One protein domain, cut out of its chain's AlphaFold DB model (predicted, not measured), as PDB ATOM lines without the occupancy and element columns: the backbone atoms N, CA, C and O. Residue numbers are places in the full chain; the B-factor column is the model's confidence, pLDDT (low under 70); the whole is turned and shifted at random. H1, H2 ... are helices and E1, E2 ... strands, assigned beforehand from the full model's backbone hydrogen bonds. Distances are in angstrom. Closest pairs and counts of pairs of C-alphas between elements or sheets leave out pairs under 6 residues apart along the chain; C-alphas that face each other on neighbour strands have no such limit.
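Overview. This is residues 311 to 319, 328 to 335 and 354 to 442 of the 442 residues of an uncharacterized protein of Exidia glandulosa HHB12029 (UniProt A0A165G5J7). The chain is wound in stacked turns, a small solenoid with two parallel sheets along two of its sides, E1 E4 E7 E9 and E2 E5 E8 E10. A third side is less evenly formed, with helix H1, the small helix H2 and the short strand pair E3 E6. The 106 printed residues include ten named strands and two named helices, in the order E1 E2 E3 E4 E5 H1 E6 E7 E8 H2 E9 E10; each of the three sheets is parallel, in the order given. The class is mixed, helices and strands. The whole is compact, with a radius of gyration of the C-alphas of 13.2 A and spans of 39 by 27 by 24 A.

Along the chain. In one sheet of four, E1 is residues 311 to 316, 16.1 A long, from C-alpha 311 at (36.506, 13.839, 32.369); E4 is residues 361 to 366, 16.3 A; E7 is residues 394 to 398, 12.8 A; E9 is residues 425 to 429, 12.6 A. In the other, E2 is residues 328 to 330, E5 residues 372 to 375, E8 residues 401 to 405, 12.8 A, and E10 residues 437 to 440, ending with C-alpha 440 at (6.313, 6.893, 36.608). E3 is residues 355 to 357 and E6 residues 387 to 389. H1 is residues 376 to 385, 14.3 A, from C-alpha 376 at (14.250, 8.642, 31.195), and H2 residues 412 to 418, 10.3 A.

Arrangement. The sheet E1 E4 E7 E9 is twisted, with C-alphas up to 4.1 A off its best plane. E1 and E4 are parallel, with N 314 and O 363 2.7 A apart, within hydrogen-bond range. So are N 364 and O 396 of E4 and E7, 2.9 A, and N 397 and O 427 of E7 and E9, 2.9 A. The closest C-alphas of E4 and E8 are those of Ala 366 and Leu 401, 6.0 A apart. In the sheet E2 E5 E8 E10, pairs within range are N 330 and O 373, 3.0 A, N 374 and O 402, 2.8 A, and N 403 and O 437, 2.8 A. E3 and E6 have N 356 and O 387 at 2.8 A. H1 is on the sheet E2 E5 E8 E10 and stands up from it at 65 degrees; Glu 376 and Gly 405 of E8 have the closest C-alphas, 5.1 A. H2 only grazes the sheet E1 E4 E7 E9; the closest C-alphas of H2 and E9 are those of Gly 416 and Val 426, 5.5 A. H1 and H2 are near each other, and in both every O i to N i+4 pair is within hydrogen-bond range.

Size, cuts and confidence. The C-alphas farthest apart are those of Gly 390 and Ala 442, 40.2 A. Residues 320 to 327 and 336 to 353 are not printed; the gaps are 10.4 A from C-alpha 319 to 328 and 15.0 A from C-alpha 335 to 354. Of the links printed whole, none is long. The mean pLDDT of the printed part is 74.7, and 29 residues are under 70, among them 328 to 335 and 406 to 413.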
ATOM      1  N   THR A 311      37.726  13.636  31.586       83.19
ATOM      2  CA  THR A 311      36.506  13.839  32.369       83.19
ATOM      3  C   THR A 311      35.638  14.909  31.735       83.19
ATOM      4  O   THR A 311      36.050  16.056  31.594       83.19
ATOM      5  N   LEU A 312      34.399  14.549  31.423       82.88
ATOM      6  CA  LEU A 312      33.380  15.474  30.960       82.88
ATOM      7  C   LEU A 312      32.266  15.547  31.997       82.88
ATOM      8  O   LEU A 312      31.679  14.537  32.385       82.88
ATOM      9  N   ARG A 313      31.940  16.759  32.427       83.44
ATOM     10  CA  ARG A 313      30.859  17.030  33.359       83.44
ATOM     11  C   ARG A 313      29.827  17.957  32.731       83.44
ATOM     12  O   ARG A 313      30.138  19.078  32.353       83.44
ATOM     13  N   LEU A 314      28.585  17.500  32.696       79.25
ATOM     14  CA  LEU A 314      27.425  18.250  32.244       79.25
ATOM     15  C   LEU A 314      26.608  18.671  33.463       79.25
ATOM     16  O   LEU A 314      25.993  17.844  34.139       79.25
ATOM     17  N   ASP A 315      26.635  19.956  33.785       74.38
ATOM     18  CA  ASP A 315      25.810  20.518  34.845       74.38
ATOM     19  C   ASP A 315      24.422  20.867  34.278       74.38
ATOM     20  O   ASP A 315      24.298  21.665  33.355       74.38
ATOM     21  N   VAL A 316      23.375  20.274  34.848       72.12
ATOM     22  CA  VAL A 316      21.972  20.523  34.498       72.12
ATOM     23  C   VAL A 316      21.447  21.659  35.377       72.12
ATOM     24  O   VAL A 316      21.325  21.500  36.597       72.12
ATOM     25  N   TYR A 317      21.179  22.817  34.765       62.59
ATOM     26  CA  TYR A 317      20.710  24.034  35.449       62.59
ATOM     27  C   TYR A 317      19.269  24.395  35.110       62.59
ATOM     28  O   TYR A 317      18.881  24.291  33.951       62.59
ATOM     29  N   ARG A 318      18.551  24.966  36.093       53.84
ATOM     30  CA  ARG A 318      17.290  25.705  35.908       53.84
ATOM     31  C   ARG A 318      17.583  27.033  35.200       53.84
ATOM     32  O   ARG A 318      18.129  27.945  35.815       53.84
ATOM     33  N   TYR A 319      17.238  27.148  33.918       47.38
ATOM     34  CA  TYR A 319      17.496  28.363  33.133       47.38
ATOM     35  C   TYR A 319      16.407  29.438  33.270       47.38
ATOM     36  O   TYR A 319      16.581  30.524  32.734       47.38
ATOM     37  N   TYR A 328      10.301  20.996  37.999       46.41
ATOM     38  CA  TYR A 328      10.604  21.452  36.643       46.41
ATOM     39  C   TYR A 328      10.730  20.254  35.703       46.41
ATOM     40  O   TYR A 328      11.607  19.412  35.916       46.41
ATOM     41  N   GLU A 329       9.860  20.177  34.699       46.41
ATOM     42  CA  GLU A 329       9.863  19.133  33.675       46.41
ATOM     43  C   GLU A 329      10.762  19.517  32.513       46.41
ATOM     44  O   GLU A 329      10.439  20.377  31.697       46.41
ATOM     45  N   TYR A 330      11.909  18.852  32.427       51.25
ATOM     46  CA  TYR A 330      12.627  18.792  31.173       51.25
ATOM     47  C   TYR A 330      12.045  17.661  30.341       51.25
ATOM     48  O   TYR A 330      12.316  16.485  30.584       51.25
ATOM     49  N   GLY A 331      11.215  18.049  29.373       40.31
ATOM     50  CA  GLY A 331      10.732  17.141  28.347       40.31
ATOM     51  C   GLY A 331      11.867  16.631  27.447       40.31
ATOM     52  O   GLY A 331      13.040  16.972  27.647       40.31
ATOM     53  N   PRO A 332      11.522  15.876  26.393       38.09
ATOM     54  CA  PRO A 332      12.492  15.266  25.492       38.09
ATOM     55  C   PRO A 332      13.514  16.246  24.909       38.09
ATOM     56  O   PRO A 332      14.642  15.869  24.631       38.09
ATOM     57  N   ALA A 333      13.151  17.527  24.796       42.31
ATOM     58  CA  ALA A 333      13.978  18.626  24.303       42.31
ATOM     59  C   ALA A 333      15.321  18.836  25.031       42.31
ATOM     60  O   ALA A 333      16.208  19.457  24.457       42.31
ATOM     61  N   LEU A 334      15.505  18.342  26.266       49.53
ATOM     62  CA  LEU A 334      16.786  18.525  26.973       49.53
ATOM     63  C   LEU A 334      17.950  17.772  26.329       49.53
ATOM     64  O   LEU A 334      19.109  18.149  26.495       49.53
ATOM     65  N   PHE A 335      17.605  16.676  25.661       51.16
ATOM     66  CA  PHE A 335      18.523  15.705  25.089       51.16
ATOM     67  C   PHE A 335      18.158  15.351  23.641       51.16
ATOM     68  O   PHE A 335      18.993  14.803  22.922       51.16
ATOM     69  N   PRO A 354      29.751  12.799  17.401       56.84
ATOM     70  CA  PRO A 354      31.198  12.843  17.501       56.84
ATOM     71  C   PRO A 354      31.747  11.837  18.510       56.84
ATOM     72  O   PRO A 354      31.218  11.627  19.602       56.84
ATOM     73  N   THR A 355      32.881  11.265  18.129       68.38
ATOM     74  CA  THR A 355      33.613  10.248  18.874       68.38
ATOM     75  C   THR A 355      34.388  10.831  20.055       68.38
ATOM     76  O   THR A 355      35.474  11.381  19.870       68.38
ATOM     77  N   LEU A 356      33.898  10.636  21.278       74.88
ATOM     78  CA  LEU A 356      34.596  10.955  22.527       74.88
ATOM     79  C   LEU A 356      35.794  10.010  22.722       74.88
ATOM     80  O   LEU A 356      35.633   8.853  23.117       74.88
ATOM     81  N   ARG A 357      37.005  10.498  22.432       76.19
ATOM     82  CA  ARG A 357      38.255   9.741  22.606       76.19
ATOM     83  C   ARG A 357      38.774   9.864  24.036       76.19
ATOM     84  O   ARG A 357      38.778  10.958  24.583       76.19
ATOM     85  N   ASN A 358      39.259   8.761  24.604       79.50
ATOM     86  CA  ASN A 358      39.950   8.701  25.902       79.50
ATOM     87  C   ASN A 358      39.128   9.197  27.105       79.50
ATOM     88  O   ASN A 358      39.688   9.480  28.168       79.50
ATOM     89  N   LEU A 359      37.803   9.292  26.963       85.69
ATOM     90  CA  LEU A 359      36.941   9.697  28.059       85.69
ATOM     91  C   LEU A 359      36.867   8.571  29.099       85.69
ATOM     92  O   LEU A 359      36.415   7.467  28.813       85.69
ATOM     93  N   GLU A 360      37.270   8.867  30.328       89.38
ATOM     94  CA  GLU A 360      37.236   7.945  31.466       89.38
ATOM     95  C   GLU A 360      35.979   8.147  32.331       89.38
ATOM     96  O   GLU A 360      35.515   7.222  33.012       89.38
ATOM     97  N   LEU A 361      35.430   9.367  32.348       88.19
ATOM     98  CA  LEU A 361      34.304   9.746  33.200       88.19
ATOM     99  C   LEU A 361      33.369  10.739  32.500       88.19
ATOM    100  O   LEU A 361      33.760  11.863  32.190       88.19
ATOM    101  N   LEU A 362      32.101  10.351  32.360       88.81
ATOM    102  CA  LEU A 362      30.988  11.242  32.048       88.81
ATOM    103  C   LEU A 362      30.164  11.481  33.316       88.81
ATOM    104  O   LEU A 362      29.665  10.545  33.942       88.81
ATOM    105  N   ARG A 363      29.990  12.741  33.710       88.25
ATOM    106  CA  ARG A 363      29.203  13.114  34.888       88.25
ATOM    107  C   ARG A 363      28.075  14.061  34.515       88.25
ATOM    108  O   ARG A 363      28.340  15.202  34.173       88.25
ATOM    109  N   ILE A 364      26.829  13.647  34.698       85.94
ATOM    110  CA  ILE A 364      25.663  14.526  34.554       85.94
ATOM    111  C   ILE A 364      25.188  14.903  35.955       85.94
ATOM    112  O   ILE A 364      24.881  14.035  36.773       85.94
ATOM    113  N   LYS A 365      25.176  16.196  36.277       82.44
ATOM    114  CA  LYS A 365      24.879  16.679  37.628       82.44
ATOM    115  C   LYS A 365      23.805  17.759  37.614       82.44
ATOM    116  O   LYS A 365      24.060  18.860  37.144       82.44
ATOM    117  N   ALA A 366      22.662  17.505  38.248       76.94
ATOM    118  CA  ALA A 366      21.738  18.578  38.607       76.94
ATOM    119  C   ALA A 366      22.332  19.445  39.722       76.94
ATOM    120  O   ALA A 366      22.823  18.943  40.744       76.94
ATOM    121  N   LYS A 367      22.280  20.763  39.528       67.88
ATOM    122  CA  LYS A 367      22.687  21.755  40.527       67.88
ATOM    123  C   LYS A 367      21.472  22.443  41.145       67.88
ATOM    124  O   LYS A 367      20.518  22.772  40.453       67.88
ATOM    125  N   GLY A 368      21.555  22.708  42.448       66.56
ATOM    126  CA  GLY A 368      20.501  23.354  43.234       66.56
ATOM    127  C   GLY A 368      19.889  22.430  44.290       66.56
ATOM    128  O   GLY A 368      20.297  21.280  44.433       66.56
ATOM    129  N   LYS A 369      18.926  22.968  45.049       64.81
ATOM    130  CA  LYS A 369      18.202  22.251  46.118       64.81
ATOM    131  C   LYS A 369      16.886  21.610  45.650       64.81
ATOM    132  O   LYS A 369      16.324  20.794  46.367       64.81
ATOM    133  N   ARG A 370      16.374  21.995  44.474       67.56
ATOM    134  CA  ARG A 370      15.075  21.548  43.939       67.56
ATOM    135  C   ARG A 370      15.237  20.346  43.006       67.56
ATOM    136  O   ARG A 370      16.267  20.227  42.344       67.56
ATOM    137  N   ARG A 371      14.209  19.487  42.938       71.06
ATOM    138  CA  ARG A 371      14.178  18.339  42.020       71.06
ATOM    139  C   ARG A 371      14.043  18.775  40.564       71.06
ATOM    140  O   ARG A 371      13.226  19.632  40.239       71.06
ATOM    141  N   VAL A 372      14.835  18.143  39.708       72.88
ATOM    142  CA  VAL A 372      14.878  18.331  38.261       72.88
ATOM    143  C   VAL A 372      14.314  17.076  37.606       72.88
ATOM    144  O   VAL A 372      14.961  16.032  37.673       72.88
ATOM    145  N   LYS A 373      13.120  17.150  37.004       74.81
ATOM    146  CA  LYS A 373      12.547  16.019  36.265       74.81
ATOM    147  C   LYS A 373      13.214  15.918  34.894       74.81
ATOM    148  O   LYS A 373      13.358  16.926  34.210       74.81
ATOM    149  N   VAL A 374      13.623  14.715  34.520       75.00
ATOM    150  CA  VAL A 374      14.254  14.390  33.238       75.00
ATOM    151  C   VAL A 374      13.553  13.164  32.678       75.00
ATOM    152  O   VAL A 374      13.434  12.166  33.383       75.00
ATOM    153  N   ASP A 375      13.107  13.229  31.428       77.50
ATOM    154  CA  ASP A 375      12.550  12.073  30.723       77.50
ATOM    155  C   ASP A 375      13.618  10.966  30.570       77.50
ATOM    156  O   ASP A 375      14.696  11.187  30.009       77.50
ATOM    157  N   GLU A 376      13.335   9.789  31.134       80.38
ATOM    158  CA  GLU A 376      14.250   8.642  31.195       80.38
ATOM    159  C   GLU A 376      14.628   8.165  29.792       80.38
ATOM    160  O   GLU A 376      15.807   7.928  29.521       80.38
ATOM    161  N   GLN A 377      13.640   8.077  28.899       77.50
ATOM    162  CA  GLN A 377      13.817   7.605  27.530       77.50
ATOM    163  C   GLN A 377      14.724   8.551  26.735       77.50
ATOM    164  O   GLN A 377      15.674   8.111  26.095       77.50
ATOM    165  N   SER A 378      14.505   9.857  26.852       73.75
ATOM    166  CA  SER A 378      15.309  10.869  26.158       73.75
ATOM    167  C   SER A 378      16.751  10.912  26.667       73.75
ATOM    168  O   SER A 378      17.687  11.078  25.885       73.75
ATOM    169  N   LEU A 379      16.956  10.736  27.979       78.19
ATOM    170  CA  LEU A 379      18.300  10.600  28.541       78.19
ATOM    171  C   LEU A 379      18.977   9.310  28.058       78.19
ATOM    172  O   LEU A 379      20.170   9.329  27.755       78.19
ATOM    173  N   PHE A 380      18.238   8.201  27.990       81.75
ATOM    174  CA  PHE A 380      18.746   6.931  27.479       81.75
ATOM    175  C   PHE A 380      19.174   7.047  26.012       81.75
ATOM    176  O   PHE A 380      20.312   6.705  25.694       81.75
ATOM    177  N   GLU A 381      18.316   7.585  25.145       76.00
ATOM    178  CA  GLU A 381      18.596   7.805  23.720       76.00
ATOM    179  C   GLU A 381      19.854   8.653  23.516       76.00
ATOM    180  O   GLU A 381      20.737   8.288  22.741       76.00
ATOM    181  N   PHE A 382      19.991   9.734  24.282       78.44
ATOM    182  CA  PHE A 382      21.187  10.569  24.260       78.44
ATOM    183  C   PHE A 382      22.447   9.836  24.718       78.44
ATOM    184  O   PHE A 382      23.495   9.933  24.089       78.44
ATOM    185  N   LEU A 383      22.385   9.085  25.816       83.00
ATOM    186  CA  LEU A 383      23.549   8.334  26.284       83.00
ATOM    187  C   LEU A 383      23.935   7.220  25.300       83.00
ATOM    188  O   LEU A 383      25.121   6.914  25.160       83.00
ATOM    189  N   GLN A 384      22.955   6.636  24.605       81.56
ATOM    190  CA  GLN A 384      23.171   5.641  23.558       81.56
ATOM    191  C   GLN A 384      23.729   6.238  22.268       81.56
ATOM    192  O   GLN A 384      24.464   5.542  21.570       81.56
ATOM    193  N   SER A 385      23.458   7.503  21.962       75.75
ATOM    194  CA  SER A 385      23.982   8.138  20.753       75.75
ATOM    195  C   SER A 385      25.463   8.526  20.858       75.75
ATOM    196  O   SER A 385      26.153   8.601  19.844       75.75
ATOM    197  N   LEU A 386      26.005   8.700  22.070       77.62
ATOM    198  CA  LEU A 386      27.420   9.040  22.273       77.62
ATOM    199  C   LEU A 386      28.351   7.925  21.786       77.62
ATOM    200  O   LEU A 386      28.240   6.788  22.235       77.62
ATOM    201  N   HIS A 387      29.328   8.218  20.933       78.44
ATOM    202  CA  HIS A 387      30.328   7.228  20.531       78.44
ATOM    203  C   HIS A 387      31.615   7.394  21.352       78.44
ATOM    204  O   HIS A 387      32.128   8.504  21.468       78.44
ATOM    205  N   PHE A 388      32.147   6.306  21.919       81.88
ATOM    206  CA  PHE A 388      33.359   6.323  22.750       81.88
ATOM    207  C   PHE A 388      34.477   5.511  22.094       81.88
ATOM    208  O   PHE A 388      34.256   4.379  21.670       81.88
ATOM    209  N   VAL A 389      35.688   6.070  22.053       78.75
ATOM    210  CA  VAL A 389      36.898   5.387  21.566       78.75
ATOM    211  C   VAL A 389      37.978   5.424  22.640       78.75
ATOM    212  O   VAL A 389      38.207   6.456  23.264       78.75
ATOM    213  N   GLY A 390      38.660   4.296  22.845       75.31
ATOM    214  CA  GLY A 390      39.675   4.143  23.897       75.31
ATOM    215  C   GLY A 390      39.156   3.516  25.196       75.31
ATOM    216  O   GLY A 390      39.898   3.451  26.169       75.31
ATOM    217  N   GLY A 391      37.910   3.030  25.216       82.56
ATOM    218  CA  GLY A 391      37.321   2.287  26.336       82.56
ATOM    219  C   GLY A 391      35.902   2.738  26.680       82.56
ATOM    220  O   GLY A 391      35.398   3.719  26.136       82.56
ATOM    221  N   GLN A 392      35.250   2.008  27.590       90.00
ATOM    222  CA  GLN A 392      33.938   2.379  28.123       90.00
ATOM    223  C   GLN A 392      34.101   3.326  29.329       90.00
ATOM    224  O   GLN A 392      34.612   2.898  30.376       90.00
ATOM    225  N   PRO A 393      33.642   4.589  29.251       90.69
ATOM    226  CA  PRO A 393      33.717   5.511  30.378       90.69
ATOM    227  C   PRO A 393      32.840   5.051  31.542       90.69
ATOM    228  O   PRO A 393      31.930   4.235  31.399       90.69
ATOM    229  N   ARG A 394      33.073   5.639  32.714       93.19
ATOM    230  CA  ARG A 394      32.140   5.560  33.844       93.19
ATOM    231  C   ARG A 394      31.086   6.655  33.707       93.19
ATOM    232  O   ARG A 394      31.434   7.795  33.407       93.19
ATOM    233  N   LEU A 395      29.825   6.343  33.991       92.50
ATOM    234  CA  LEU A 395      28.737   7.318  34.073       92.50
ATOM    235  C   LEU A 395      28.402   7.623  35.534       92.50
ATOM    236  O   LEU A 395      28.170   6.721  36.341       92.50
ATOM    237  N   VAL A 396      28.315   8.908  35.875       90.81
ATOM    238  CA  VAL A 396      27.826   9.367  37.179       90.81
ATOM    239  C   VAL A 396      26.656  10.322  36.984       90.81
ATOM    240  O   VAL A 396      26.845  11.444  36.516       90.81
ATOM    241  N   LEU A 397      25.468   9.913  37.421       88.25
ATOM    242  CA  LEU A 397      24.296  10.780  37.535       88.25
ATOM    243  C   LEU A 397      24.225  11.319  38.963       88.25
ATOM    244  O   LEU A 397      24.233  10.544  39.917       88.25
ATOM    245  N   ALA A 398      24.207  12.637  39.149       85.12
ATOM    246  CA  ALA A 398      24.318  13.237  40.477       85.12
ATOM    247  C   ALA A 398      23.321  14.367  40.736       85.12
ATOM    248  O   ALA A 398      23.007  15.171  39.864       85.12
ATOM    249  N   GLY A 399      22.922  14.480  42.000       83.50
ATOM    250  CA  GLY A 399      22.088  15.565  42.508       83.50
ATOM    251  C   GLY A 399      20.595  15.276  42.457       83.50
ATOM    252  O   GLY A 399      20.218  14.113  42.315       83.50
ATOM    253  N   PRO A 400      19.740  16.301  42.628       79.44
ATOM    254  CA  PRO A 400      18.295  16.127  42.760       79.44
ATOM    255  C   PRO A 400      17.614  15.840  41.409       79.44
ATOM    256  O   PRO A 400      16.665  16.513  41.029       79.44
ATOM    257  N   LEU A 401      18.111  14.864  40.651       78.81
ATOM    258  CA  LEU A 401      17.499  14.399  39.405       78.81
ATOM    259  C   LEU A 401      16.300  13.491  39.717       78.81
ATOM    260  O   LEU A 401      16.364  12.658  40.617       78.81
ATOM    261  N   ASN A 402      15.214  13.629  38.970       80.62
ATOM    262  CA  ASN A 402      14.085  12.709  38.979       80.62
ATOM    263  C   ASN A 402      13.885  12.169  37.561       80.62
ATOM    264  O   ASN A 402      13.434  12.910  36.694       80.62
ATOM    265  N   LEU A 403      14.264  10.917  37.321       81.12
ATOM    266  CA  LEU A 403      14.089  10.260  36.030       81.12
ATOM    267  C   LEU A 403      12.631   9.799  35.905       81.12
ATOM    268  O   LEU A 403      12.142   9.058  36.759       81.12
ATOM    269  N   VAL A 404      11.929  10.303  34.890       79.81
ATOM    270  CA  VAL A 404      10.505  10.045  34.647       79.81
ATOM    271  C   VAL A 404      10.371   9.122  33.442       79.81
ATOM    272  O   VAL A 404      10.822   9.489  32.361       79.81
ATOM    273  N   GLY A 405       9.773   7.946  33.613       75.38
ATOM    274  CA  GLY A 405       9.653   6.939  32.552       75.38
ATOM    275  C   GLY A 405       8.280   6.270  32.510       75.38
ATOM    276  O   GLY A 405       7.501   6.369  33.456       75.38
ATOM    277  N   ASP A 406       7.994   5.564  31.417       67.50
ATOM    278  CA  ASP A 406       6.672   4.990  31.105       67.50
ATOM    279  C   ASP A 406       6.319   3.706  31.903       67.50
ATOM    280  O   ASP A 406       5.373   3.005  31.558       67.50
ATOM    281  N   GLY A 407       7.072   3.347  32.953       57.94
ATOM    282  CA  GLY A 407       6.907   2.079  33.687       57.94
ATOM    283  C   GLY A 407       6.698   2.227  35.197       57.94
ATOM    284  O   GLY A 407       7.031   3.258  35.786       57.94
ATOM    285  N   GLU A 408       6.193   1.163  35.841       54.47
ATOM    286  CA  GLU A 408       6.183   1.020  37.305       54.47
ATOM    287  C   GLU A 408       7.591   1.290  37.844       54.47
ATOM    288  O   GLU A 408       8.526   0.608  37.435       54.47
ATOM    289  N   LYS A 409       7.731   2.323  38.696       54.84
ATOM    290  CA  LYS A 409       8.966   2.792  39.365       54.84
ATOM    291  C   LYS A 409      10.217   1.989  38.979       54.84
ATOM    292  O   LYS A 409      10.667   1.141  39.748       54.84
ATOM    293  N   LYS A 410      10.791   2.258  37.801       55.59
ATOM    294  CA  LYS A 410      12.025   1.581  37.393       55.59
ATOM    295  C   LYS A 410      13.111   1.928  38.399       55.59
ATOM    296  O   LYS A 410      13.446   3.093  38.599       55.59
ATOM    297  N   GLU A 411      13.620   0.915  39.088       62.00
ATOM    298  CA  GLU A 411      14.701   1.102  40.041       62.00
ATOM    299  C   GLU A 411      15.984   1.533  39.318       62.00
ATOM    300  O   GLU A 411      16.214   1.213  38.149       62.00
ATOM    301  N   ALA A 412      16.870   2.213  40.044       61.12
ATOM    302  CA  ALA A 412      18.187   2.626  39.558       61.12
ATOM    303  C   ALA A 412      19.001   1.481  38.919       61.12
ATOM    304  O   ALA A 412      19.819   1.716  38.028       61.12
ATOM    305  N   SER A 413      18.757   0.248  39.370       62.41
ATOM    306  CA  SER A 413      19.315  -0.999  38.844       62.41
ATOM    307  C   SER A 413      18.897  -1.270  37.392       62.41
ATOM    308  O   SER A 413      19.744  -1.641  36.585       62.41
ATOM    309  N   SER A 414      17.633  -1.016  37.033       75.25
ATOM    310  CA  SER A 414      17.091  -1.242  35.685       75.25
ATOM    311  C   SER A 414      17.691  -0.274  34.663       75.25
ATOM    312  O   SER A 414      18.226  -0.703  33.641       75.25
ATOM    313  N   PHE A 415      17.714   1.025  34.975       78.94
ATOM    314  CA  PHE A 415      18.317   2.034  34.096       78.94
ATOM    315  C   PHE A 415      19.833   1.833  33.930       78.94
ATOM    316  O   PHE A 415      20.376   1.968  32.835       78.94
ATOM    317  N   GLY A 416      20.527   1.463  35.014       77.31
ATOM    318  CA  GLY A 416      21.950   1.127  34.965       77.31
ATOM    319  C   GLY A 416      22.244  -0.095  34.090       77.31
ATOM    320  O   GLY A 416      23.196  -0.060  33.312       77.31
ATOM    321  N   ALA A 417      21.411  -1.139  34.169       80.06
ATOM    322  CA  ALA A 417      21.555  -2.346  33.357       80.06
ATOM    323  C   ALA A 417      21.404  -2.061  31.853       80.06
ATOM    324  O   ALA A 417      22.210  -2.545  31.061       80.06
ATOM    325  N   LEU A 418      20.451  -1.203  31.465       82.38
ATOM    326  CA  LEU A 418      20.249  -0.793  30.066       82.38
ATOM    327  C   LEU A 418      21.480  -0.099  29.453       82.38
ATOM    328  O   LEU A 418      21.679  -0.124  28.238       82.38
ATOM    329  N   LEU A 419      22.322   0.511  30.285       85.00
ATOM    330  CA  LEU A 419      23.524   1.238  29.879       85.00
ATOM    331  C   LEU A 419      24.824   0.438  30.080       85.00
ATOM    332  O   LEU A 419      25.900   0.935  29.736       85.00
ATOM    333  N   GLY A 420      24.751  -0.792  30.603       79.56
ATOM    334  CA  GLY A 420      25.920  -1.609  30.956       79.56
ATOM    335  C   GLY A 420      26.819  -1.982  29.771       79.56
ATOM    336  O   GLY A 420      28.020  -2.148  29.937       79.56
ATOM    337  N   ASN A 421      26.267  -2.024  28.555       83.88
ATOM    338  CA  ASN A 421      27.041  -2.272  27.329       83.88
ATOM    339  C   ASN A 421      27.777  -1.020  26.817       83.88
ATOM    340  O   ASN A 421      28.608  -1.108  25.913       83.88
ATOM    341  N   LYS A 422      27.455   0.155  27.370       85.62
ATOM    342  CA  LYS A 422      27.960   1.462  26.935       85.62
ATOM    343  C   LYS A 422      28.986   2.034  27.913       85.62
ATOM    344  O   LYS A 422      29.979   2.625  27.494       85.62
ATOM    345  N   PHE A 423      28.750   1.850  29.209       90.25
ATOM    346  CA  PHE A 423      29.576   2.386  30.287       90.25
ATOM    347  C   PHE A 423      30.118   1.258  31.160       90.25
ATOM    348  O   PHE A 423      29.383   0.349  31.532       90.25
ATOM    349  N   SER A 424      31.375   1.377  31.587       91.19
ATOM    350  CA  SER A 424      32.021   0.392  32.470       91.19
ATOM    351  C   SER A 424      31.398   0.354  33.868       91.19
ATOM    352  O   SER A 424      31.513  -0.631  34.592       91.19
ATOM    353  N   SER A 425      30.745   1.443  34.281       91.50
ATOM    354  CA  SER A 425      29.856   1.464  35.445       91.50
ATOM    355  C   SER A 425      28.903   2.655  35.379       91.50
ATOM    356  O   SER A 425      29.268   3.714  34.866       91.50
ATOM    357  N   VAL A 426      27.716   2.503  35.968       88.81
ATOM    358  CA  VAL A 426      26.736   3.580  36.156       88.81
ATOM    359  C   VAL A 426      26.533   3.798  37.652       88.81
ATOM    360  O   VAL A 426      26.226   2.862  38.389       88.81
ATOM    361  N   ARG A 427      26.739   5.028  38.130       88.94
ATOM    362  CA  ARG A 427      26.624   5.380  39.554       88.94
ATOM    363  C   ARG A 427      25.669   6.545  39.768       88.94
ATOM    364  O   ARG A 427      25.673   7.515  39.013       88.94
ATOM    365  N   PHE A 428      24.938   6.491  40.877       87.25
ATOM    366  CA  PHE A 428      24.009   7.537  41.302       87.25
ATOM    367  C   PHE A 428      24.554   8.254  42.544       87.25
ATOM    368  O   PHE A 428      24.601   7.699  43.643       87.25
ATOM    369  N   GLY A 429      25.026   9.488  42.368       81.88
ATOM    370  CA  GLY A 429      25.716  10.272  43.394       81.88
ATOM    371  C   GLY A 429      24.803  11.233  44.163       81.88
ATOM    372  O   GLY A 429      24.004  11.959  43.572       81.88
ATOM    373  N   ARG A 430      24.978  11.309  45.490       78.88
ATOM    374  CA  ARG A 430      24.322  12.317  46.345       78.88
ATOM    375  C   ARG A 430      24.995  13.686  46.192       78.88
ATOM    376  O   ARG A 430      26.219  13.768  46.124       78.88
ATOM    377  N   THR A 431      24.209  14.758  46.185       70.88
ATOM    378  CA  THR A 431      24.682  16.138  46.405       70.88
ATOM    379  C   THR A 431      23.903  16.775  47.559       70.88
ATOM    380  O   THR A 431      23.008  16.143  48.124       70.88
ATOM    381  N   GLU A 432      24.210  18.029  47.898       62.91
ATOM    382  CA  GLU A 432      23.461  18.818  48.892       62.91
ATOM    383  C   GLU A 432      21.953  18.902  48.595       62.91
ATOM    384  O   GLU A 432      21.158  19.032  49.518       62.91
ATOM    385  N   GLY A 433      21.546  18.782  47.325       60.16
ATOM    386  CA  GLY A 433      20.138  18.799  46.918       60.16
ATOM    387  C   GLY A 433      19.427  17.443  46.983       60.16
ATOM    388  O   GLY A 433      18.206  17.404  46.897       60.16
ATOM    389  N   GLY A 434      20.154  16.328  47.126       71.25
ATOM    390  CA  GLY A 434      19.575  14.978  47.156       71.25
ATOM    391  C   GLY A 434      20.316  13.949  46.297       71.25
ATOM    392  O   GLY A 434      21.373  14.226  45.725       71.25
ATOM    393  N   LYS A 435      19.769  12.729  46.250       79.88
ATOM    394  CA  LYS A 435      20.167  11.665  45.314       79.88
ATOM    395  C   LYS A 435      19.194  11.638  44.125       79.88
ATOM    396  O   LYS A 435      18.047  12.052  44.306       79.88
ATOM    397  N   PRO A 436      19.619  11.109  42.966       82.38
ATOM    398  CA  PRO A 436      18.703  10.792  41.883       82.38
ATOM    399  C   PRO A 436      17.544   9.905  42.365       82.38
ATOM    400  O   PRO A 436      17.734   9.046  43.227       82.38
ATOM    401  N   SER A 437      16.358  10.130  41.814       83.38
ATOM    402  CA  SER A 437      15.115   9.403  42.094       83.38
ATOM    403  C   SER A 437      14.412   9.026  40.788       83.38
ATOM    404  O   SER A 437      14.780   9.548  39.738       83.38
ATOM    405  N   PHE A 438      13.443   8.114  40.860       82.81
ATOM    406  CA  PHE A 438      12.703   7.591  39.711       82.81
ATOM    407  C   PHE A 438      11.201   7.703  39.972       82.81
ATOM    408  O   PHE A 438      10.745   7.439  41.091       82.81
ATOM    409  N   SER A 439      10.433   8.083  38.955       80.94
ATOM    410  CA  SER A 439       8.972   8.161  39.025       80.94
ATOM    411  C   SER A 439       8.326   7.720  37.715       80.94
ATOM    412  O   SER A 439       8.896   7.930  36.649       80.94
ATOM    413  N   ALA A 440       7.117   7.167  37.794       75.75
ATOM    414  CA  ALA A 440       6.313   6.893  36.608       75.75
ATOM    415  C   ALA A 440       5.843   8.207  35.957       75.75
ATOM    416  O   ALA A 440       5.626   9.207  36.654       75.75
ATOM    417  N   LYS A 441       5.708   8.202  34.631       69.25
ATOM    418  CA  LYS A 441       5.029   9.247  33.862       69.25
ATOM    419  C   LYS A 441       3.534   9.172  34.189       69.25
ATOM    420  O   LYS A 441       2.965   8.084  34.144       69.25
ATOM    421  N   ALA A 442       2.970  10.292  34.640       59.81
ATOM    422  CA  ALA A 442       1.562  10.388  35.026       59.81
ATOM    423  C   ALA A 442       0.645  10.404  33.802       59.81
ATOM    424  O   ALA A 442       1.081  10.969  32.769       59.81
TER     425      ALA A 442